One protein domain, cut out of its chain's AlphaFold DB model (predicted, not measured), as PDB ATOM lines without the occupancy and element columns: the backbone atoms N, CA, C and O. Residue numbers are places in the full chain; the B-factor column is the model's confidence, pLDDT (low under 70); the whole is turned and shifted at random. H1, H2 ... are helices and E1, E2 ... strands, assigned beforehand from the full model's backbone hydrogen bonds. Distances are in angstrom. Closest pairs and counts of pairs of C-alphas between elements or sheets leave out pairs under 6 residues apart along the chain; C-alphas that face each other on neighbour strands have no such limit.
ATOM      1  N   PRO A 234     -47.437 -49.792  14.678       82.69
ATOM      2  CA  PRO A 234     -46.268 -50.497  14.185       82.69
ATOM      3  C   PRO A 234     -46.622 -51.237  12.887       82.69
ATOM      4  O   PRO A 234     -47.646 -51.914  12.796       82.69
ATOM      5  N   LEU A 235     -45.771 -51.091  11.881       85.94
ATOM      6  CA  LEU A 235     -45.845 -51.761  10.591       85.94
ATOM      7  C   LEU A 235     -44.555 -52.546  10.397       85.94
ATOM      8  O   LEU A 235     -43.470 -52.044  10.701       85.94
ATOM      9  N   LEU A 236     -44.664 -53.757   9.861       87.06
ATOM     10  CA  LEU A 236     -43.498 -54.508   9.421       87.06
ATOM     11  C   LEU A 236     -43.314 -54.313   7.919       87.06
ATOM     12  O   LEU A 236     -44.181 -54.680   7.125       87.06
ATOM     13  N   LEU A 237     -42.166 -53.769   7.538       86.62
ATOM     14  CA  LEU A 237     -41.724 -53.688   6.156       86.62
ATOM     15  C   LEU A 237     -40.862 -54.907   5.852       86.62
ATOM     16  O   LEU A 237     -39.923 -55.196   6.590       86.62
ATOM     17  N   ILE A 238     -41.156 -55.611   4.761       86.81
ATOM     18  CA  ILE A 238     -40.375 -56.764   4.312       86.81
ATOM     19  C   ILE A 238     -39.997 -56.556   2.850       86.81
ATOM     20  O   ILE A 238     -40.856 -56.497   1.971       86.81
ATOM     21  N   SER A 239     -38.697 -56.487   2.580       86.25
ATOM     22  CA  SER A 239     -38.170 -56.555   1.221       86.25
ATOM     23  C   SER A 239     -37.926 -58.015   0.862       86.25
ATOM     24  O   SER A 239     -37.123 -58.700   1.508       86.25
ATOM     25  N   ILE A 240     -38.604 -58.494  -0.176       87.69
ATOM     26  CA  ILE A 240     -38.413 -59.842  -0.710       87.69
ATOM     27  C   ILE A 240     -38.060 -59.786  -2.193       87.69
ATOM     28  O   ILE A 240     -38.309 -58.806  -2.890       87.69
ATOM     29  N   SER A 241     -37.473 -60.868  -2.689       85.31
ATOM     30  CA  SER A 241     -37.277 -61.076  -4.120       85.31
ATOM     31  C   SER A 241     -37.860 -62.413  -4.548       85.31
ATOM     32  O   SER A 241     -37.540 -63.438  -3.946       85.31
ATOM     33  N   ILE A 242     -38.700 -62.398  -5.580       86.50
ATOM     34  CA  ILE A 242     -39.359 -63.573  -6.158       86.50
ATOM     35  C   ILE A 242     -39.006 -63.591  -7.642       86.50
ATOM     36  O   ILE A 242     -39.265 -62.628  -8.348       86.50
ATOM     37  N   LEU A 243     -38.378 -64.670  -8.123       84.62
ATOM     38  CA  LEU A 243     -38.029 -64.825  -9.547       84.62
ATOM     39  C   LEU A 243     -37.309 -63.600 -10.160       84.62
ATOM     40  O   LEU A 243     -37.517 -63.279 -11.324       84.62
ATOM     41  N   LEU A 244     -36.425 -62.956  -9.383       80.25
ATOM     42  CA  LEU A 244     -35.671 -61.734  -9.727       80.25
ATOM     43  C   LEU A 244     -36.460 -60.414  -9.674       80.25
ATOM     44  O   LEU A 244     -35.834 -59.359  -9.781       80.25
ATOM     45  N   GLU A 245     -37.772 -60.435  -9.447       83.94
ATOM     46  CA  GLU A 245     -38.540 -59.226  -9.142       83.94
ATOM     47  C   GLU A 245     -38.442 -58.896  -7.648       83.94
ATOM     48  O   GLU A 245     -38.441 -59.787  -6.794       83.94
ATOM     49  N   ALA A 246     -38.293 -57.610  -7.333       85.38
ATOM     50  CA  ALA A 246     -38.293 -57.113  -5.964       85.38
ATOM     51  C   ALA A 246     -39.722 -56.745  -5.563       85.38
ATOM     52  O   ALA A 246     -40.411 -56.058  -6.312       85.38
ATOM     53  N   HIS A 247     -40.121 -57.169  -4.373       88.56
ATOM     54  CA  HIS A 247     -41.392 -56.811  -3.764       88.56
ATOM     55  C   HIS A 247     -41.132 -56.189  -2.405       88.56
ATOM     56  O   HIS A 247     -40.174 -56.544  -1.706       88.56
ATOM     57  N   LEU A 248     -42.013 -55.276  -2.025       89.94
ATOM     58  CA  LEU A 248     -41.911 -54.561  -0.773       89.94
ATOM     59  C   LEU A 248     -43.250 -54.641  -0.072       89.94
ATOM     60  O   LEU A 248     -44.202 -53.954  -0.431       89.94
ATOM     61  N   LEU A 249     -43.313 -55.527   0.907       90.38
ATOM     62  CA  LEU A 249     -44.530 -55.824   1.628       90.38
ATOM     63  C   LEU A 249     -44.617 -54.945   2.870       90.38
ATOM     64  O   LEU A 249     -43.647 -54.824   3.617       90.38
ATOM     65  N   VAL A 250     -45.792 -54.376   3.101       90.00
ATOM     66  CA  VAL A 250     -46.167 -53.739   4.364       90.00
ATOM     67  C   VAL A 250     -47.182 -54.636   5.031       90.00
ATOM     68  O   VAL A 250     -48.271 -54.840   4.498       90.00
ATOM     69  N   CYS A 251     -46.825 -55.173   6.186       87.62
ATOM     70  CA  CYS A 251     -47.721 -55.966   7.002       87.62
ATOM     71  C   CYS A 251     -48.201 -55.108   8.166       87.62
ATOM     72  O   CYS A 251     -47.400 -54.621   8.971       87.62
ATOM     73  N   GLU A 252     -49.517 -54.918   8.242       84.81
ATOM     74  CA  GLU A 252     -50.134 -54.444   9.474       84.81
ATOM     75  C   GLU A 252     -49.965 -55.512  10.542       84.81
ATOM     76  O   GLU A 252     -49.917 -56.700  10.231       84.81
ATOM     77  N   VAL A 253     -49.901 -55.113  11.804       72.75
ATOM     78  CA  VAL A 253     -49.811 -56.068  12.903       72.75
ATOM     79  C   VAL A 253     -50.912 -55.788  13.912       72.75
ATOM     80  O   VAL A 253     -51.193 -54.638  14.255       72.75
ATOM     81  N   GLY A 254     -51.584 -56.861  14.325       71.69
ATOM     82  CA  GLY A 254     -52.646 -56.844  15.311       71.69
ATOM     83  C   GLY A 254     -52.150 -56.450  16.700       71.69
ATOM     84  O   GLY A 254     -50.954 -56.414  16.989       71.69
ATOM     85  N   ALA A 255     -53.098 -56.164  17.592       68.44
ATOM     86  CA  ALA A 255     -52.814 -55.796  18.981       68.44
ATOM     87  C   ALA A 255     -52.164 -56.933  19.798       68.44
ATOM     88  O   ALA A 255     -51.603 -56.690  20.859       68.44
ATOM     89  N   ASP A 256     -52.241 -58.168  19.308       69.56
ATOM     90  CA  ASP A 256     -51.561 -59.346  19.844       69.56
ATOM     91  C   ASP A 256     -50.116 -59.483  19.336       69.56
ATOM     92  O   ASP A 256     -49.452 -60.472  19.642       69.56
ATOM     93  N   GLY A 257     -49.635 -58.512  18.551       66.56
ATOM     94  CA  GLY A 257     -48.318 -58.522  17.928       66.56
ATOM     95  C   GLY A 257     -48.172 -59.544  16.803       66.56
ATOM     96  O   GLY A 257     -47.052 -59.802  16.362       66.56
ATOM     97  N   MET A 258     -49.282 -60.119  16.330       74.19
ATOM     98  CA  MET A 258     -49.292 -61.021  15.187       74.19
ATOM     99  C   MET A 258     -49.617 -60.247  13.909       74.19
ATOM    100  O   MET A 258     -50.528 -59.418  13.893       74.19
ATOM    101  N   PRO A 259     -48.861 -60.454  12.824       69.25
ATOM    102  CA  PRO A 259     -49.079 -59.748  11.566       69.25
ATOM    103  C   PRO A 259     -50.467 -60.054  10.997       69.25
ATOM    104  O   PRO A 259     -50.834 -61.206  10.770       69.25
ATOM    105  N   GLY A 260     -51.232 -58.997  10.753       76.81
ATOM    106  CA  GLY A 260     -52.397 -59.004   9.882       76.81
ATOM    107  C   GLY A 260     -51.968 -58.974   8.418       76.81
ATOM    108  O   GLY A 260     -50.833 -59.277   8.086       76.81
ATOM    109  N   THR A 261     -52.867 -58.606   7.513       81.69
ATOM    110  CA  THR A 261     -52.629 -58.667   6.062       81.69
ATOM    111  C   THR A 261     -51.383 -57.898   5.608       81.69
ATOM    112  O   THR A 261     -51.210 -56.727   5.948       81.69
ATOM    113  N   CYS A 262     -50.557 -58.542   4.778       87.50
ATOM    114  CA  CYS A 262     -49.468 -57.889   4.056       87.50
ATOM    115  C   CYS A 262     -49.957 -57.381   2.697       87.50
ATOM    116  O   CYS A 262     -50.678 -58.086   1.993       87.50
ATOM    117  N   THR A 263     -49.539 -56.177   2.328       90.12
ATOM    118  CA  THR A 263     -49.830 -55.543   1.037       90.12
ATOM    119  C   THR A 263     -48.522 -55.204   0.336       90.12
ATOM    120  O   THR A 263     -47.635 -54.630   0.967       90.12
ATOM    121  N   ASP A 264     -48.395 -55.510  -0.955       91.50
ATOM    122  CA  ASP A 264     -47.266 -55.022  -1.751       91.50
ATOM    123  C   ASP A 264     -47.456 -53.530  -2.063       91.50
ATOM    124  O   ASP A 264     -48.475 -53.121  -2.626       91.50
ATOM    125  N   ILE A 265     -46.478 -52.697  -1.697       91.31
ATOM    126  CA  ILE A 265     -46.516 -51.251  -1.959       91.31
ATOM    127  C   ILE A 265     -46.689 -50.970  -3.455       91.31
ATOM    128  O   ILE A 265     -47.372 -50.010  -3.822       91.31
ATOM    129  N   ALA A 266     -46.123 -51.814  -4.323       92.00
ATOM    130  CA  ALA A 266     -46.262 -51.667  -5.766       92.00
ATOM    131  C   ALA A 266     -47.736 -51.626  -6.203       92.00
ATOM    132  O   ALA A 266     -48.108 -50.770  -7.002       92.00
ATOM    133  N   GLU A 267     -48.606 -52.451  -5.611       92.25
ATOM    134  CA  GLU A 267     -50.042 -52.482  -5.932       92.25
ATOM    135  C   GLU A 267     -50.756 -51.168  -5.593       92.25
ATOM    136  O   GLU A 267     -51.752 -50.813  -6.226       92.25
ATOM    137  N   LYS A 268     -50.245 -50.428  -4.603       93.31
ATOM    138  CA  LYS A 268     -50.779 -49.120  -4.207       93.31
ATOM    139  C   LYS A 268     -50.268 -47.994  -5.094       93.31
ATOM    140  O   LYS A 268     -51.016 -47.057  -5.363       93.31
ATOM    141  N   VAL A 269     -49.017 -48.090  -5.542       92.81
ATOM    142  CA  VAL A 269     -48.372 -47.106  -6.425       92.81
ATOM    143  C   VAL A 269     -48.887 -47.216  -7.860       92.81
ATOM    144  O   VAL A 269     -49.189 -46.198  -8.482       92.81
ATOM    145  N   GLY A 270     -49.027 -48.435  -8.376       92.62
ATOM    146  CA  GLY A 270     -49.553 -48.718  -9.708       92.62
ATOM    147  C   GLY A 270     -49.051 -50.057 -10.248       92.62
ATOM    148  O   GLY A 270     -47.972 -50.511  -9.891       92.62
ATOM    149  N   ALA A 271     -49.808 -50.677 -11.158       88.06
ATOM    150  CA  ALA A 271     -49.542 -52.039 -11.647       88.06
ATOM    151  C   ALA A 271     -48.157 -52.245 -12.306       88.06
ATOM    152  O   ALA A 271     -47.657 -53.369 -12.355       88.06
ATOM    153  N   ASP A 272     -47.538 -51.166 -12.794       90.62
ATOM    154  CA  ASP A 272     -46.208 -51.179 -13.409       90.62
ATOM    155  C   ASP A 272     -45.091 -50.725 -12.456       90.62
ATOM    156  O   ASP A 272     -43.953 -50.552 -12.890       90.62
ATOM    157  N   ALA A 273     -45.380 -50.483 -11.177       92.56
ATOM    158  CA  ALA A 273     -44.374 -50.079 -10.205       92.56
ATOM    159  C   ALA A 273     -43.623 -51.294  -9.641       92.56
ATOM    160  O   ALA A 273     -44.192 -52.358  -9.423       92.56
ATOM    161  N   ILE A 274     -42.334 -51.116  -9.362       91.44
ATOM    162  CA  ILE A 274     -41.502 -52.040  -8.590       91.44
ATOM    163  C   ILE A 274     -40.877 -51.233  -7.460       91.44
ATOM    164  O   ILE A 274     -40.045 -50.352  -7.699       91.44
ATOM    165  N   CYS A 275     -41.273 -51.527  -6.228       90.56
ATOM    166  CA  CYS A 275     -40.752 -50.853  -5.047       90.56
ATOM    167  C   CYS A 275     -39.622 -51.680  -4.429       90.56
ATOM    168  O   CYS A 275     -39.783 -52.868  -4.170       90.56
ATOM    169  N   THR A 276     -38.455 -51.067  -4.227       84.75
ATOM    170  CA  THR A 276     -37.245 -51.792  -3.789       84.75
ATOM    171  C   THR A 276     -36.874 -51.522  -2.342       84.75
ATOM    172  O   THR A 276     -36.166 -52.327  -1.740       84.75
ATOM    173  N   HIS A 277     -37.326 -50.399  -1.788       84.00
ATOM    174  CA  HIS A 277     -36.996 -49.991  -0.432       84.00
ATOM    175  C   HIS A 277     -38.111 -49.131   0.163       84.00
ATOM    176  O   HIS A 277     -38.683 -48.304  -0.546       84.00
ATOM    177  N   ALA A 278     -38.385 -49.300   1.454       83.06
ATOM    178  CA  ALA A 278     -39.194 -48.382   2.243       83.06
ATOM    179  C   ALA A 278     -38.593 -48.227   3.633       83.06
ATOM    180  O   ALA A 278     -37.910 -49.124   4.113       83.06
ATOM    181  N   THR A 279     -38.872 -47.091   4.253       81.56
ATOM    182  CA  THR A 279     -38.490 -46.764   5.630       81.56
ATOM    183  C   THR A 279     -39.445 -45.685   6.145       81.56
ATOM    184  O   THR A 279     -40.231 -45.148   5.361       81.56
ATOM    185  N   ALA A 280     -39.416 -45.353   7.434       81.12
ATOM    186  CA  ALA A 280     -40.305 -44.334   7.992       81.12
ATOM    187  C   ALA A 280     -39.552 -43.125   8.521       81.12
ATOM    188  O   ALA A 280     -38.765 -43.240   9.460       81.12
ATOM    189  N   ALA A 281     -39.865 -41.963   7.960       77.06
ATOM    190  CA  ALA A 281     -39.166 -40.713   8.201       77.06
ATOM    191  C   ALA A 281     -40.092 -39.667   8.819       77.06
ATOM    192  O   ALA A 281     -41.282 -39.609   8.508       77.06
ATOM    193  N   ARG A 282     -39.536 -38.790   9.653       79.12
ATOM    194  CA  ARG A 282     -40.163 -37.511   9.990       79.12
ATOM    195  C   ARG A 282     -39.977 -36.582   8.810       79.12
ATOM    196  O   ARG A 282     -38.865 -36.139   8.524       79.12
ATOM    197  N   ILE A 283     -41.071 -36.319   8.111       74.69
ATOM    198  CA  ILE A 283     -41.079 -35.442   6.951       74.69
ATOM    199  C   ILE A 283     -41.990 -34.280   7.251       74.69
ATOM    200  O   ILE A 283     -43.150 -34.455   7.615       74.69
ATOM    201  N   ALA A 284     -41.456 -33.083   7.084       71.00
ATOM    202  CA  ALA A 284     -42.226 -31.869   7.197       71.00
ATOM    203  C   ALA A 284     -41.836 -30.941   6.050       71.00
ATOM    204  O   ALA A 284     -40.649 -30.788   5.751       71.00
ATOM    205  N   PRO A 285     -42.802 -30.267   5.406       65.44
ATOM    206  CA  PRO A 285     -42.475 -29.106   4.599       65.44
ATOM    207  C   PRO A 285     -41.763 -28.099   5.502       65.44
ATOM    208  O   PRO A 285     -42.369 -27.565   6.431       65.44
ATOM    209  N   VAL A 286     -40.479 -27.844   5.263       58.03
ATOM    210  CA  VAL A 286     -39.737 -26.915   6.113       58.03
ATOM    211  C   VAL A 286     -40.219 -25.499   5.808       58.03
ATOM    212  O   VAL A 286     -40.026 -24.971   4.711       58.03
ATOM    213  N   THR A 287     -40.876 -24.876   6.783       60.72
ATOM    214  CA  THR A 287     -41.357 -23.489   6.736       60.72
ATOM    215  C   THR A 287     -40.381 -22.549   7.451       60.72
ATOM    216  O   THR A 287     -39.519 -22.972   8.214       60.72
ATOM    217  N   ARG A 288     -40.448 -21.236   7.166       57.09
ATOM    218  CA  ARG A 288     -39.496 -20.244   7.721       57.09
ATOM    219  C   ARG A 288     -39.559 -20.201   9.248       57.09
ATOM    220  O   ARG A 288     -38.564 -19.910   9.901       57.09
ATOM    221  N   PHE A 289     -40.749 -20.458   9.764       64.56
ATOM    222  CA  PHE A 289     -41.032 -20.711  11.160       64.56
ATOM    223  C   PHE A 289     -41.634 -22.102  11.178       64.56
ATOM    224  O   PHE A 289     -42.720 -22.298  10.630       64.56
ATOM    225  N   MET A 290     -40.876 -23.066  11.673       60.81
ATOM    226  CA  MET A 290     -41.410 -24.387  11.918       60.81
ATOM    227  C   MET A 290     -42.026 -24.410  13.306       60.81
ATOM    228  O   MET A 290     -41.406 -23.955  14.269       60.81
ATOM    229  N   ASP A 291     -43.234 -24.952  13.385       66.00
ATOM    230  CA  ASP A 291     -43.731 -25.502  14.638       66.00
ATOM    231  C   ASP A 291     -42.837 -26.684  15.056       66.00
ATOM    232  O   ASP A 291     -41.959 -27.113  14.300       66.00
ATOM    233  N   ALA A 292     -43.031 -27.210  16.268       69.50
ATOM    234  CA  ALA A 292     -42.293 -28.389  16.712       69.50
ATOM    235  C   ALA A 292     -42.357 -29.495  15.633       69.50
ATOM    236  O   ALA A 292     -43.438 -29.726  15.077       69.50
ATOM    237  N   PRO A 293     -41.223 -30.145  15.301       67.38
ATOM    238  CA  PRO A 293     -41.189 -31.156  14.254       67.38
ATOM    239  C   PRO A 293     -42.215 -32.256  14.556       67.38
ATOM    240  O   PRO A 293     -42.444 -32.573  15.730       67.38
ATOM    241  N   PRO A 294     -42.854 -32.830  13.522       69.69
ATOM    242  CA  PRO A 294     -43.830 -33.882  13.727       69.69
ATOM    243  C   PRO A 294     -43.187 -35.033  14.501       69.69
ATOM    244  O   PRO A 294     -42.088 -35.495  14.187       69.69
ATOM    245  N   THR A 295     -43.884 -35.495  15.536       69.81
ATOM    246  CA  THR A 295     -43.485 -36.690  16.288       69.81
ATOM    247  C   THR A 295     -43.742 -37.960  15.489       69.81
ATOM    248  O   THR A 295     -43.075 -38.972  15.697       69.81
ATOM    249  N   ASP A 296     -44.706 -37.895  14.572       72.50
ATOM    250  CA  ASP A 296     -45.117 -39.022  13.757       72.50
ATOM    251  C   ASP A 296     -44.172 -39.205  12.572       72.50
ATOM    252  O   ASP A 296     -43.748 -38.251  11.917       72.50
ATOM    253  N   ARG A 297     -43.859 -40.469  12.292       77.44
ATOM    254  CA  ARG A 297     -43.118 -40.872  11.102       77.44
ATOM    255  C   ARG A 297     -44.094 -41.287  10.008       77.44
ATOM    256  O   ARG A 297     -45.074 -41.993  10.256       77.44
ATOM    257  N   GLU A 298     -43.817 -40.834   8.795       81.69
ATOM    258  CA  GLU A 298     -44.544 -41.193   7.584       81.69
ATOM    259  C   GLU A 298     -43.764 -42.273   6.827       81.69
ATOM    260  O   GLU A 298     -42.531 -42.279   6.826       81.69
ATOM    261  N   LEU A 299     -44.473 -43.192   6.169       86.88
ATOM    262  CA  LEU A 299     -43.836 -44.236   5.376       86.88
ATOM    263  C   LEU A 299     -43.369 -43.654   4.038       86.88
ATOM    264  O   LEU A 299     -44.140 -43.025   3.313       86.88
ATOM    265  N   LEU A 300     -42.116 -43.906   3.688       87.44
ATOM    266  CA  LEU A 300     -41.537 -43.598   2.391       87.44
ATOM    267  C   LEU A 300     -41.258 -44.872   1.624       87.44
ATOM    268  O   LEU A 300     -40.781 -45.835   2.211       87.44
ATOM    269  N   ALA A 301     -41.467 -44.853   0.310       89.25
ATOM    270  CA  ALA A 301     -41.046 -45.929  -0.572       89.25
ATOM    271  C   ALA A 301     -40.358 -45.397  -1.824       89.25
ATOM    272  O   ALA A 301     -40.802 -44.434  -2.450       89.25
ATOM    273  N   ILE A 302     -39.288 -46.079  -2.209       89.38
ATOM    274  CA  ILE A 302     -38.619 -45.896  -3.485       89.38
ATOM    275  C   ILE A 302     -39.161 -46.931  -4.463       89.38
ATOM    276  O   ILE A 302     -38.994 -48.139  -4.256       89.38
ATOM    277  N   CYS A 303     -39.758 -46.450  -5.550       92.50
ATOM    278  CA  CYS A 303     -40.284 -47.295  -6.612       92.50
ATOM    279  C   CYS A 303     -39.793 -46.835  -7.981       92.50
ATOM    280  O   CYS A 303     -39.509 -45.663  -8.203       92.50
ATOM    281  N   HIS A 304     -39.697 -47.768  -8.916       91.62
ATOM    282  CA  HIS A 304     -39.350 -47.498 -10.306       91.62
ATOM    283  C   HIS A 304     -40.350 -48.187 -11.224       91.62
ATOM    284  O   HIS A 304     -41.027 -49.132 -10.822       91.62
ATOM    285  N   GLN A 305     -40.450 -47.719 -12.461       90.69
ATOM    286  CA  GLN A 305     -41.316 -48.360 -13.440       90.69
ATOM    287  C   GLN A 305     -40.674 -49.663 -13.939       90.69
ATOM    288  O   GLN A 305     -39.474 -49.710 -14.236       90.69
ATOM    289  N   ARG A 306     -41.471 -50.727 -14.066       88.31
ATOM    290  CA  ARG A 306     -41.060 -52.003 -14.655       88.31
ATOM    291  C   ARG A 306     -40.485 -51.745 -16.052       88.31
ATOM    292  O   ARG A 306     -41.086 -51.061 -16.875       88.31
ATOM    293  N   GLY A 307     -39.277 -52.252 -16.298       85.56
ATOM    294  CA  GLY A 307     -38.541 -52.029 -17.549       85.56
ATOM    295  C   GLY A 307     -37.797 -50.688 -17.659       85.56
ATOM    296  O   GLY A 307     -37.007 -50.534 -18.585       85.56
ATOM    297  N   SER A 308     -37.970 -49.752 -16.716       84.50
ATOM    298  CA  SER A 308     -37.243 -48.470 -16.672       84.50
ATOM    299  C   SER A 308     -36.617 -48.215 -15.289       84.50
ATOM    300  O   SER A 308     -37.040 -47.327 -14.545       84.50
ATOM    301  N   PRO A 309     -35.589 -48.995 -14.903       76.62
ATOM    302  CA  PRO A 309     -34.970 -48.907 -13.580       76.62
ATOM    303  C   PRO A 309     -34.217 -47.601 -13.298       76.62
ATOM    304  O   PRO A 309     -33.846 -47.363 -12.151       76.62
ATOM    305  N   SER A 310     -33.941 -46.794 -14.323       78.88
ATOM    306  CA  SER A 310     -33.233 -45.516 -14.200       78.88
ATOM    307  C   SER A 310     -34.137 -44.365 -13.758       78.88
ATOM    308  O   SER A 310     -33.633 -43.338 -13.322       78.88
ATOM    309  N   ALA A 311     -35.460 -44.518 -13.875       82.31
ATOM    310  CA  ALA A 311     -36.431 -43.518 -13.448       82.31
ATOM    311  C   ALA A 311     -37.046 -43.941 -12.110       82.31
ATOM    312  O   ALA A 311     -38.086 -44.602 -12.064       82.31
ATOM    313  N   THR A 312     -36.376 -43.565 -11.025       88.88
ATOM    314  CA  THR A 312     -36.856 -43.829  -9.673       88.88
ATOM    315  C   THR A 312     -37.700 -42.657  -9.159       88.88
ATOM    316  O   THR A 312     -37.378 -41.484  -9.375       88.88
ATOM    317  N   THR A 313     -38.775 -42.984  -8.447       90.50
ATOM    318  CA  THR A 313     -39.690 -42.047  -7.796       90.50
ATOM    319  C   THR A 313     -39.783 -42.379  -6.309       90.50
ATOM    320  O   THR A 313     -39.933 -43.540  -5.922       90.50
ATOM    321  N   LEU A 314     -39.691 -41.350  -5.472       89.75
ATOM    322  CA  LEU A 314     -39.942 -41.420  -4.041       89.75
ATOM    323  C   LEU A 314     -41.406 -41.086  -3.768       89.75
ATOM    324  O   LEU A 314     -41.887 -40.004  -4.118       89.75
ATOM    325  N   TYR A 315     -42.090 -42.000  -3.095       90.44
ATOM    326  CA  TYR A 315     -43.463 -41.841  -2.649       90.44
ATOM    327  C   TYR A 315     -43.514 -41.721  -1.134       90.44
ATOM    328  O   TYR A 315     -42.855 -42.477  -0.426       90.44
ATOM    329  N   ARG A 316     -44.359 -40.819  -0.649       89.12
ATOM    330  CA  ARG A 316     -44.895 -40.850   0.707       89.12
ATOM    331  C   ARG A 316     -46.175 -41.664   0.719       89.12
ATOM    332  O   ARG A 316     -47.033 -41.436  -0.128       89.12
ATOM    333  N   LEU A 317     -46.338 -42.547   1.690       88.00
ATOM    334  CA  LEU A 317     -47.547 -43.330   1.899       88.00
ATOM    335  C   LEU A 317     -48.230 -42.890   3.192       88.00
ATOM    336  O   LEU A 317     -47.586 -42.788   4.237       88.00
ATOM    337  N   ASP A 318     -49.531 -42.617   3.110       85.31
ATOM    338  CA  ASP A 318     -50.340 -42.312   4.289       85.31
ATOM    339  C   ASP A 318     -50.716 -43.582   5.082       85.31
ATOM    340  O   ASP A 318     -50.314 -44.699   4.753       85.31
ATOM    341  N   ALA A 319     -51.520 -43.410   6.135       81.06
ATOM    342  CA  ALA A 319     -52.032 -44.497   6.973       81.06
ATOM    343  C   ALA A 319     -52.757 -45.609   6.193       81.06
ATOM    344  O   ALA A 319     -52.780 -46.753   6.634       81.06
ATOM    345  N   ALA A 320     -53.376 -45.267   5.060       84.44
ATOM    346  CA  ALA A 320     -54.100 -46.185   4.188       84.44
ATOM    347  C   ALA A 320     -53.220 -46.707   3.035       84.44
ATOM    348  O   ALA A 320     -53.731 -47.285   2.069       84.44
ATOM    349  N   LEU A 321     -51.903 -46.480   3.121       88.62
ATOM    350  CA  LEU A 321     -50.915 -46.752   2.084       88.62
ATOM    351  C   LEU A 321     -51.234 -46.056   0.756       88.62
ATOM    352  O   LEU A 321     -50.874 -46.551  -0.312       88.62
ATOM    353  N   LYS A 322     -51.921 -44.909   0.787       90.88
ATOM    354  CA  LYS A 322     -52.162 -44.115  -0.415       90.88
ATOM    355  C   LYS A 322     -50.888 -43.336  -0.758       90.88
ATOM    356  O   LYS A 322     -50.427 -42.535   0.058       90.88
ATOM    357  N   PRO A 323     -50.325 -43.526  -1.960       93.00
ATOM    358  CA  PRO A 323     -49.078 -42.886  -2.335       93.00
ATOM    359  C   PRO A 323     -49.294 -41.424  -2.748       93.00
ATOM    360  O   PRO A 323     -50.244 -41.077  -3.451       93.00
ATOM    361  N   THR A 324     -48.358 -40.572  -2.350       91.19
ATOM    362  CA  THR A 324     -48.162 -39.204  -2.829       91.19
ATOM    363  C   THR A 324     -46.737 -39.103  -3.352       91.19
ATOM    364  O   THR A 324     -45.791 -39.379  -2.619       91.19
ATOM    365  N   GLU A 325     -46.567 -38.731  -4.617       91.00
ATOM    366  CA  GLU A 325     -45.243 -38.507  -5.198       91.00
ATOM    367  C   GLU A 325     -44.559 -37.323  -4.500       91.00
ATOM    368  O   GLU A 325     -45.122 -36.230  -4.443       91.00
ATOM    369  N   LEU A 326     -43.362 -37.553  -3.958       84.94
ATOM    370  CA  LEU A 326     -42.533 -36.506  -3.359       84.94
ATOM    371  C   LEU A 326     -41.449 -36.027  -4.320       84.94
ATOM    372  O   LEU A 326     -41.216 -34.829  -4.440       84.94
ATOM    373  N   LEU A 327     -40.772 -36.965  -4.982       84.56
ATOM    374  CA  LEU A 327     -39.637 -36.676  -5.851       84.56
ATOM    375  C   LEU A 327     -39.584 -37.685  -6.994       84.56
ATOM    376  O   LEU A 327     -39.721 -38.885  -6.769       84.56
ATOM    377  N   ARG A 328     -39.352 -37.209  -8.214       86.19
ATOM    378  CA  ARG A 328     -39.235 -38.026  -9.427       86.19
ATOM    379  C   ARG A 328     -37.866 -37.819 -10.061       86.19
ATOM    380  O   ARG A 328     -37.290 -36.745  -9.940       86.19
ATOM    381  N   GLY A 329     -37.383 -38.829 -10.779       81.62
ATOM    382  CA  GLY A 329     -36.122 -38.730 -11.513       81.62
ATOM    383  C   GLY A 329     -34.906 -38.909 -10.611       81.62
ATOM    384  O   GLY A 329     -33.831 -38.407 -10.924       81.62
ATOM    385  N   LEU A 330     -35.077 -39.631  -9.501       78.62
ATOM    386  CA  LEU A 330     -33.960 -40.103  -8.699       78.62
ATOM    387  C   LEU A 330     -33.111 -41.043  -9.562       78.62
ATOM    388  O   LEU A 330     -33.619 -42.009 -10.134       78.62
ATOM    389  N   SER A 331     -31.828 -40.732  -9.667       72.50
ATOM    390  CA  SER A 331     -30.824 -41.415 -10.486       72.50
ATOM    391  C   SER A 331     -30.591 -42.858 -10.033       72.50
ATOM    392  O   SER A 331     -29.742 -43.123  -9.185       72.50
ATOM    393  N   ALA A 332     -31.391 -43.797 -10.549       75.75
ATOM    394  CA  ALA A 332     -31.354 -45.229 -10.227       75.75
ATOM    395  C   ALA A 332     -31.183 -45.545  -8.724       75.75
ATOM    396  O   ALA A 332     -30.551 -46.546  -8.363       75.75
ATOM    397  N   ALA A 333     -31.733 -44.699  -7.843       79.19
ATOM    398  CA  ALA A 333     -31.670 -44.903  -6.404       79.19
ATOM    399  C   ALA A 333     -32.314 -46.254  -6.073       79.19
ATOM    400  O   ALA A 333     -33.446 -46.532  -6.483       79.19
ATOM    401  N   ARG A 334     -31.574 -47.121  -5.374       73.00
ATOM    402  CA  ARG A 334     -32.056 -48.457  -4.971       73.00
ATOM    403  C   ARG A 334     -32.328 -48.570  -3.484       73.00
ATOM    404  O   ARG A 334     -33.064 -49.461  -3.069       73.00
ATOM    405  N   GLU A 335     -31.730 -47.677  -2.712       76.88
ATOM    406  CA  GLU A 335     -31.724 -47.711  -1.263       76.88
ATOM    407  C   GLU A 335     -31.968 -46.303  -0.733       76.88
ATOM    408  O   GLU A 335     -31.444 -45.329  -1.282       76.88
ATOM    409  N   LEU A 336     -32.777 -46.226   0.320       77.69
ATOM    410  CA  LEU A 336     -33.081 -45.005   1.047       77.69
ATOM    411  C   LEU A 336     -32.565 -45.179   2.467       77.69
ATOM    412  O   LEU A 336     -32.850 -46.181   3.113       77.69
ATOM    413  N   ARG A 337     -31.818 -44.206   2.964       82.75
ATOM    414  CA  ARG A 337     -31.517 -44.073   4.385       82.75
ATOM    415  C   ARG A 337     -32.061 -42.743   4.853       82.75
ATOM    416  O   ARG A 337     -32.215 -41.815   4.061       82.75
ATOM    417  N   ILE A 338     -32.380 -42.684   6.129       78.31
ATOM    418  CA  ILE A 338     -32.968 -41.508   6.748       78.31
ATOM    419  C   ILE A 338     -32.214 -41.206   8.027       78.31
ATOM    420  O   ILE A 338     -31.742 -42.119   8.707       78.31
ATOM    421  N   GLY A 339     -32.083 -39.928   8.336       75.44
ATOM    422  CA  GLY A 339     -31.462 -39.489   9.572       75.44
ATOM    423  C   GLY A 339     -31.487 -37.981   9.671       75.44
ATOM    424  O   GLY A 339     -31.413 -37.294   8.661       75.44
ATOM    425  N   ASP A 340     -31.597 -37.477  10.887       75.69
ATOM    426  CA  ASP A 340     -31.494 -36.054  11.186       75.69
ATOM    427  C   ASP A 340     -30.009 -35.653  11.172       75.69
ATOM    428  O   ASP A 340     -29.320 -35.751  12.186       75.69
ATOM    429  N   ILE A 341     -29.468 -35.334   9.988       73.12
ATOM    430  CA  ILE A 341     -28.022 -35.098   9.810       73.12
ATOM    431  C   ILE A 341     -27.627 -33.719  10.343       73.12
ATOM    432  O   ILE A 341     -26.476 -33.518  10.734       73.12
ATOM    433  N   ASP A 342     -28.539 -32.750  10.308       70.44
ATOM    434  CA  ASP A 342     -28.281 -31.376  10.741       70.44
ATOM    435  C   ASP A 342     -28.804 -31.054  12.154       70.44
ATOM    436  O   ASP A 342     -28.528 -29.960  12.657       70.44
ATOM    437  N   GLY A 343     -29.478 -32.003  12.812       72.62
ATOM    438  CA  GLY A 343     -29.935 -31.907  14.200       72.62
ATOM    439  C   GLY A 343     -31.187 -31.046  14.377       72.62
ATOM    440  O   GLY A 343     -31.402 -30.489  15.457       72.62
ATOM    441  N   ASN A 344     -31.988 -30.862  13.326       66.25
ATOM    442  CA  ASN A 344     -33.173 -30.004  13.345       66.25
ATOM    443  C   ASN A 344     -34.468 -30.744  13.760       66.25
ATOM    444  O   ASN A 344     -35.533 -30.127  13.863       66.25
ATOM    445  N   GLY A 345     -34.385 -32.051  14.024       69.31
ATOM    446  CA  GLY A 345     -35.494 -32.925  14.401       69.31
ATOM    447  C   GLY A 345     -36.280 -33.516  13.225       69.31
ATOM    448  O   GLY A 345     -37.235 -34.263  13.459       69.31
ATOM    449  N   ILE A 346     -35.904 -33.203  11.984       75.19
ATOM    450  CA  ILE A 346     -36.492 -33.697  10.735       75.19
ATOM    451  C   ILE A 346     -35.489 -34.631  10.074       75.19
ATOM    452  O   ILE A 346     -34.297 -34.353  10.032       75.19
ATOM    453  N   ASP A 347     -35.971 -35.737   9.517       79.38
ATOM    454  CA  ASP A 347     -35.062 -36.699   8.911       79.38
ATOM    455  C   ASP A 347     -34.703 -36.258   7.476       79.38
ATOM    456  O   ASP A 347     -35.567 -36.107   6.606       79.38
ATOM    457  N   ASP A 348     -33.414 -36.091   7.196       79.75
ATOM    458  CA  ASP A 348     -32.889 -35.940   5.843       79.75
ATOM    459  C   ASP A 348     -32.933 -37.275   5.098       79.75
ATOM    460  O   ASP A 348     -32.857 -38.357   5.688       79.75
ATOM    461  N   LEU A 349     -33.023 -37.207   3.769       81.81
ATOM    462  CA  LEU A 349     -33.053 -38.394   2.922       81.81
ATOM    463  C   LEU A 349     -31.683 -38.614   2.299       81.81
ATOM    464  O   LEU A 349     -31.135 -37.723   1.652       81.81
ATOM    465  N   LEU A 350     -31.153 -39.822   2.417       83.06
ATOM    466  CA  LEU A 350     -29.936 -40.229   1.734       83.06
ATOM    467  C   LEU A 350     -30.268 -41.329   0.733       83.06
ATOM    468  O   LEU A 350     -30.842 -42.352   1.104       83.06
ATOM    469  N   THR A 351     -29.874 -41.159  -0.527       80.75
ATOM    470  CA  THR A 351     -29.937 -42.242  -1.515       80.75
ATOM    471  C   THR A 351     -28.546 -42.727  -1.865       80.75
ATOM    472  O   THR A 351     -27.597 -41.945  -1.964       80.75
ATOM    473  N   VAL A 352     -28.426 -44.040  -2.054       76.88
ATOM    474  CA  VAL A 352     -27.230 -44.653  -2.629       76.88
ATOM    475  C   VAL A 352     -27.538 -45.014  -4.073       76.88
ATOM    476  O   VAL A 352     -28.248 -45.982  -4.365       76.88
ATOM    477  N   ASP A 353     -26.980 -44.223  -4.978       77.75
ATOM    478  CA  ASP A 353     -27.162 -44.376  -6.410       77.75
ATOM    479  C   ASP A 353     -26.021 -45.227  -6.969       77.75
ATOM    480  O   ASP A 353     -24.840 -44.975  -6.713       77.75
ATOM    481  N   ARG A 354     -26.362 -46.254  -7.751       71.31
ATOM    482  CA  ARG A 354     -25.384 -47.177  -8.357       71.31
ATOM    483  C   ARG A 354     -25.351 -47.080  -9.883       71.31
ATOM    484  O   ARG A 354     -25.212 -48.088 -10.565       71.31
ATOM    485  N   GLU A 355     -25.498 -45.872 -10.422       68.19
ATOM    486  CA  GLU A 355     -25.472 -45.633 -11.874       68.19
ATOM    487  C   GLU A 355     -24.097 -45.870 -12.510       68.19
ATOM    488  O   GLU A 355     -24.007 -46.186 -13.694       68.19
ATOM    489  N   THR A 356     -23.022 -45.727 -11.732       69.69
ATOM    490  CA  THR A 356     -21.643 -45.914 -12.200       69.69
ATOM    491  C   THR A 356     -20.932 -46.987 -11.376       69.69
ATOM    492  O   THR A 356     -21.465 -47.486 -10.384       69.69
ATOM    493  N   SER A 357     -19.695 -47.334 -11.749       74.69
ATOM    494  CA  SER A 357     -18.844 -48.221 -10.943       74.69
ATOM    495  C   SER A 357     -18.538 -47.664  -9.547       74.69
ATOM    496  O   SER A 357     -18.053 -48.405  -8.694       74.69
ATOM    497  N   VAL A 358     -18.801 -46.374  -9.311       76.56
ATOM    498  CA  VAL A 358     -18.649 -45.709  -8.018       76.56
ATOM    499  C   VAL A 358     -20.044 -45.401  -7.458       76.56
ATOM    500  O   VAL A 358     -20.776 -44.600  -8.050       76.56
ATOM    501  N   PRO A 359     -20.439 -46.015  -6.326       76.00
ATOM    502  CA  PRO A 359     -21.664 -45.643  -5.630       76.00
ATOM    503  C   PRO A 359     -21.640 -44.153  -5.283       76.00
ATOM    504  O   PRO A 359     -20.682 -43.668  -4.683       76.00
ATOM    505  N   THR A 360     -22.684 -43.424  -5.668       78.75
ATOM    506  CA  THR A 360     -22.838 -42.006  -5.337       78.75
ATOM    507  C   THR A 360     -23.835 -41.881  -4.197       78.75
ATOM    508  O   THR A 360     -24.982 -42.303  -4.325       78.75
ATOM    509  N   LEU A 361     -23.399 -41.305  -3.079       81.38
ATOM    510  CA  LEU A 361     -24.290 -40.934  -1.987       81.38
ATOM    511  C   LEU A 361     -24.871 -39.550  -2.285       81.38
ATOM    512  O   LEU A 361     -24.117 -38.588  -2.438       81.38
ATOM    513  N   ARG A 362     -26.196 -39.440  -2.355       81.94
ATOM    514  CA  ARG A 362     -26.894 -38.156  -2.472       81.94
ATOM    515  C   ARG A 362     -27.652 -37.878  -1.192       81.94
ATOM    516  O   ARG A 362     -28.297 -38.773  -0.661       81.94
ATOM    517  N   ILE A 363     -27.578 -36.640  -0.721       81.38
ATOM    518  CA  ILE A 363     -28.296 -36.181   0.466       81.38
ATOM    519  C   ILE A 363     -29.313 -35.144   0.004       81.38
ATOM    520  O   ILE A 363     -28.940 -34.091  -0.514       81.38
ATOM    521  N   TYR A 364     -30.589 -35.448   0.192       78.19
ATOM    522  CA  TYR A 364     -31.696 -34.526  -0.002       78.19
ATOM    523  C   TYR A 364     -32.080 -34.009   1.371       78.19
ATOM    524  O   TYR A 364     -32.829 -34.649   2.112       78.19
ATOM    525  N   ARG A 365     -31.529 -32.844   1.706       72.25
ATOM    526  CA  ARG A 365     -31.979 -32.131   2.892       72.25
ATOM    527  C   ARG A 365     -33.408 -31.680   2.670       72.25
ATOM    528  O   ARG A 365     -33.709 -31.157   1.594       72.25
ATOM    529  N   GLN A 366     -34.284 -31.872   3.649       66.06
ATOM    530  CA  GLN A 366     -35.639 -31.335   3.533       66.06
ATOM    531  C   GLN A 366     -35.521 -29.800   3.505       66.06
ATOM    532  O   GLN A 366     -35.076 -29.168   4.458       66.06
ATOM    533  N   CYS A 367     -35.762 -29.195   2.339       48.56
ATOM    534  CA  CYS A 367     -35.330 -27.826   2.058       48.56
ATOM    535  C   CYS A 367     -36.008 -26.796   2.961       48.56
ATOM    536  O   CYS A 367     -37.196 -26.526   2.805       48.56
ATOM    537  N   THR A 368     -35.205 -26.131   3.794       42.22
ATOM    538  CA  THR A 368     -35.553 -24.888   4.493       42.22
ATOM    539  C   THR A 368     -36.228 -23.866   3.574       42.22
ATOM    540  O   THR A 368     -35.827 -23.669   2.429       42.22
ATOM    541  N   ALA A 369     -37.255 -23.198   4.097       32.97
ATOM    542  CA  ALA A 369     -38.251 -22.365   3.416       32.97
ATOM    543  C   ALA A 369     -37.787 -21.150   2.592       32.97
ATOM    544  O   ALA A 369     -38.568 -20.215   2.398       32.97
ATOM    545  N   ARG A 370     -36.536 -21.079   2.138       34.38
ATOM    546  CA  ARG A 370     -36.077 -19.941   1.340       34.38
ATOM    547  C   ARG A 370     -36.324 -20.076  -0.154       34.38
ATOM    548  O   ARG A 370     -36.426 -19.030  -0.780       34.38
ATOM    549  N   GLU A 371     -36.557 -21.267  -0.714       37.66
ATOM    550  CA  GLU A 371     -36.917 -21.390  -2.138       37.66
ATOM    551  C   GLU A 371     -37.858 -22.570  -2.435       37.66
ATOM    552  O   GLU A 371     -37.446 -23.647  -2.840       37.66
ATOM    553  N   ALA A 372     -39.171 -22.351  -2.354       37.84
ATOM    554  CA  ALA A 372     -40.169 -23.340  -2.786       37.84
ATOM    555  C   ALA A 372     -40.145 -23.647  -4.308       37.84
ATOM    556  O   ALA A 372     -40.862 -24.528  -4.773       37.84
ATOM    557  N   LYS A 373     -39.335 -22.931  -5.104       42.03
ATOM    558  CA  LYS A 373     -39.157 -23.171  -6.548       42.03
ATOM    559  C   LYS A 373     -38.080 -24.215  -6.883       42.03
ATOM    560  O   LYS A 373     -37.971 -24.570  -8.051       42.03
ATOM    561  N   THR A 374     -37.311 -24.708  -5.909       41.94
ATOM    562  CA  THR A 374     -36.213 -25.673  -6.128       41.94
ATOM    563  C   THR A 374     -36.528 -27.097  -5.654       41.94
ATOM    564  O   THR A 374     -35.759 -28.007  -5.932       41.94
ATOM    565  N   CYS A 375     -37.690 -27.336  -5.034       52.00
ATOM    566  CA  CYS A 375     -38.124 -28.666  -4.570       52.00
ATOM    567  C   CYS A 375     -38.957 -29.453  -5.600       52.00
ATOM    568  O   CYS A 375     -39.706 -30.355  -5.240       52.00
ATOM    569  N   GLY A 376     -38.874 -29.087  -6.878       36.38
ATOM    570  CA  GLY A 376     -39.720 -29.649  -7.927       36.38
ATOM    571  C   GLY A 376     -39.259 -29.263  -9.327       36.38
ATOM    572  O   GLY A 376     -40.001 -28.605 -10.057       36.38
ATOM    573  N   ARG A 377     -38.029 -29.654  -9.675       33.50
ATOM    574  CA  ARG A 377     -37.613 -30.125 -11.003       33.50
ATOM    575  C   ARG A 377     -36.272 -30.828 -10.919       33.50
ATOM    576  O   ARG A 377     -35.381 -30.270 -10.244       33.50
TER     577      ARG A 377
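This is residues 234 to 377 of the 377 residues of an uncharacterized protein of Deltaproteobacteria bacterium (UniProt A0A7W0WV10). Three small, twisted antiparallel sheets form a stack, with the four-stranded sheet E4 E5 E6 E7 in the middle and the three-stranded sheets E1 E2 E3 and E8 E9 E10 each partly face to face with it. The short helix H1 sits where the chain passes from the first sheet to the middle one, while a loop, residues 282 to 297, and a tail, residues 365 to 377, have no named element. The printed part has 144 residues with ten named strands and one named helix, in the order E1 E2 E3 H1 E4 E5 E6 E7 E8 E9 E10, and its class is mostly strand. It is compact, with a radius of gyration of the C-alphas of 15.7 A, and only just flat, spanning 45 by 44 by 24 A.

E1, residues 234 to 242, begins with C-alpha 234 at (-46.268, -50.497, 14.185) and is 25.2 A long. E2 is residues 245 to 253, 25.0 A, and E3 is residues 259 to 264. H1 is residues 265 to 269. E4, residues 273 to 281, bends by 70 degrees at residue 276. E5 is residues 298 to 305, 22.4 A. E6, residues 308 to 317, bends by 76 degrees at residue 311, and E7, residues 323 to 331, by 64 degrees at residue 326. E8 is residues 333 to 339, E9 residues 348 to 353, and E10 residues 360 to 364, ending with C-alpha 364 at (-31.696, -34.526, -0.002).

The strongly twisted sheet E4 E5 E6 E7 is a meander, each strand the antiparallel neighbour of the one before; N 300 and O 279 are 2.8 A apart, N 303 and O 313 2.9 A, N 314 and O 327 2.8 A. The meander E1 E2 E3 has N 238 and O 249 at 2.9 A and N 250 and O 263 at 2.8 A. It faces the four-stranded sheet, with strands at 7 degrees; the closest C-alphas of E2 and E4, Leu 248 and Cys 275, are 5.8 A apart. H1, its O i to N i+4 pair within hydrogen-bond range, is on the four-stranded sheet at a height of 7.0 A, only just over E5 with 3 C-alphas, and only grazes the sheet E1 E2 E3 with residues 265 to 267. The meander E8 E9 E10 has N 350 and O 337 at 2.8 A and N 351 and O 362 at 2.9 A. It also faces the four-stranded sheet, with strands at 18 degrees; the closest C-alphas of E4 and E8, His 277 and Glu 335, are 5.8 A apart. E2 and E8 are apart.

The C-alphas farthest apart, Leu 243 and Phe 289, are 48.8 A apart. The printed part has no cut and ends at residue 377, the chain's last. The link E4 to E5 is long, 16 residues. Mean pLDDT of the printed part is 77.6; 31 residues are under 70, among them 285 to 295 and 366 to 377.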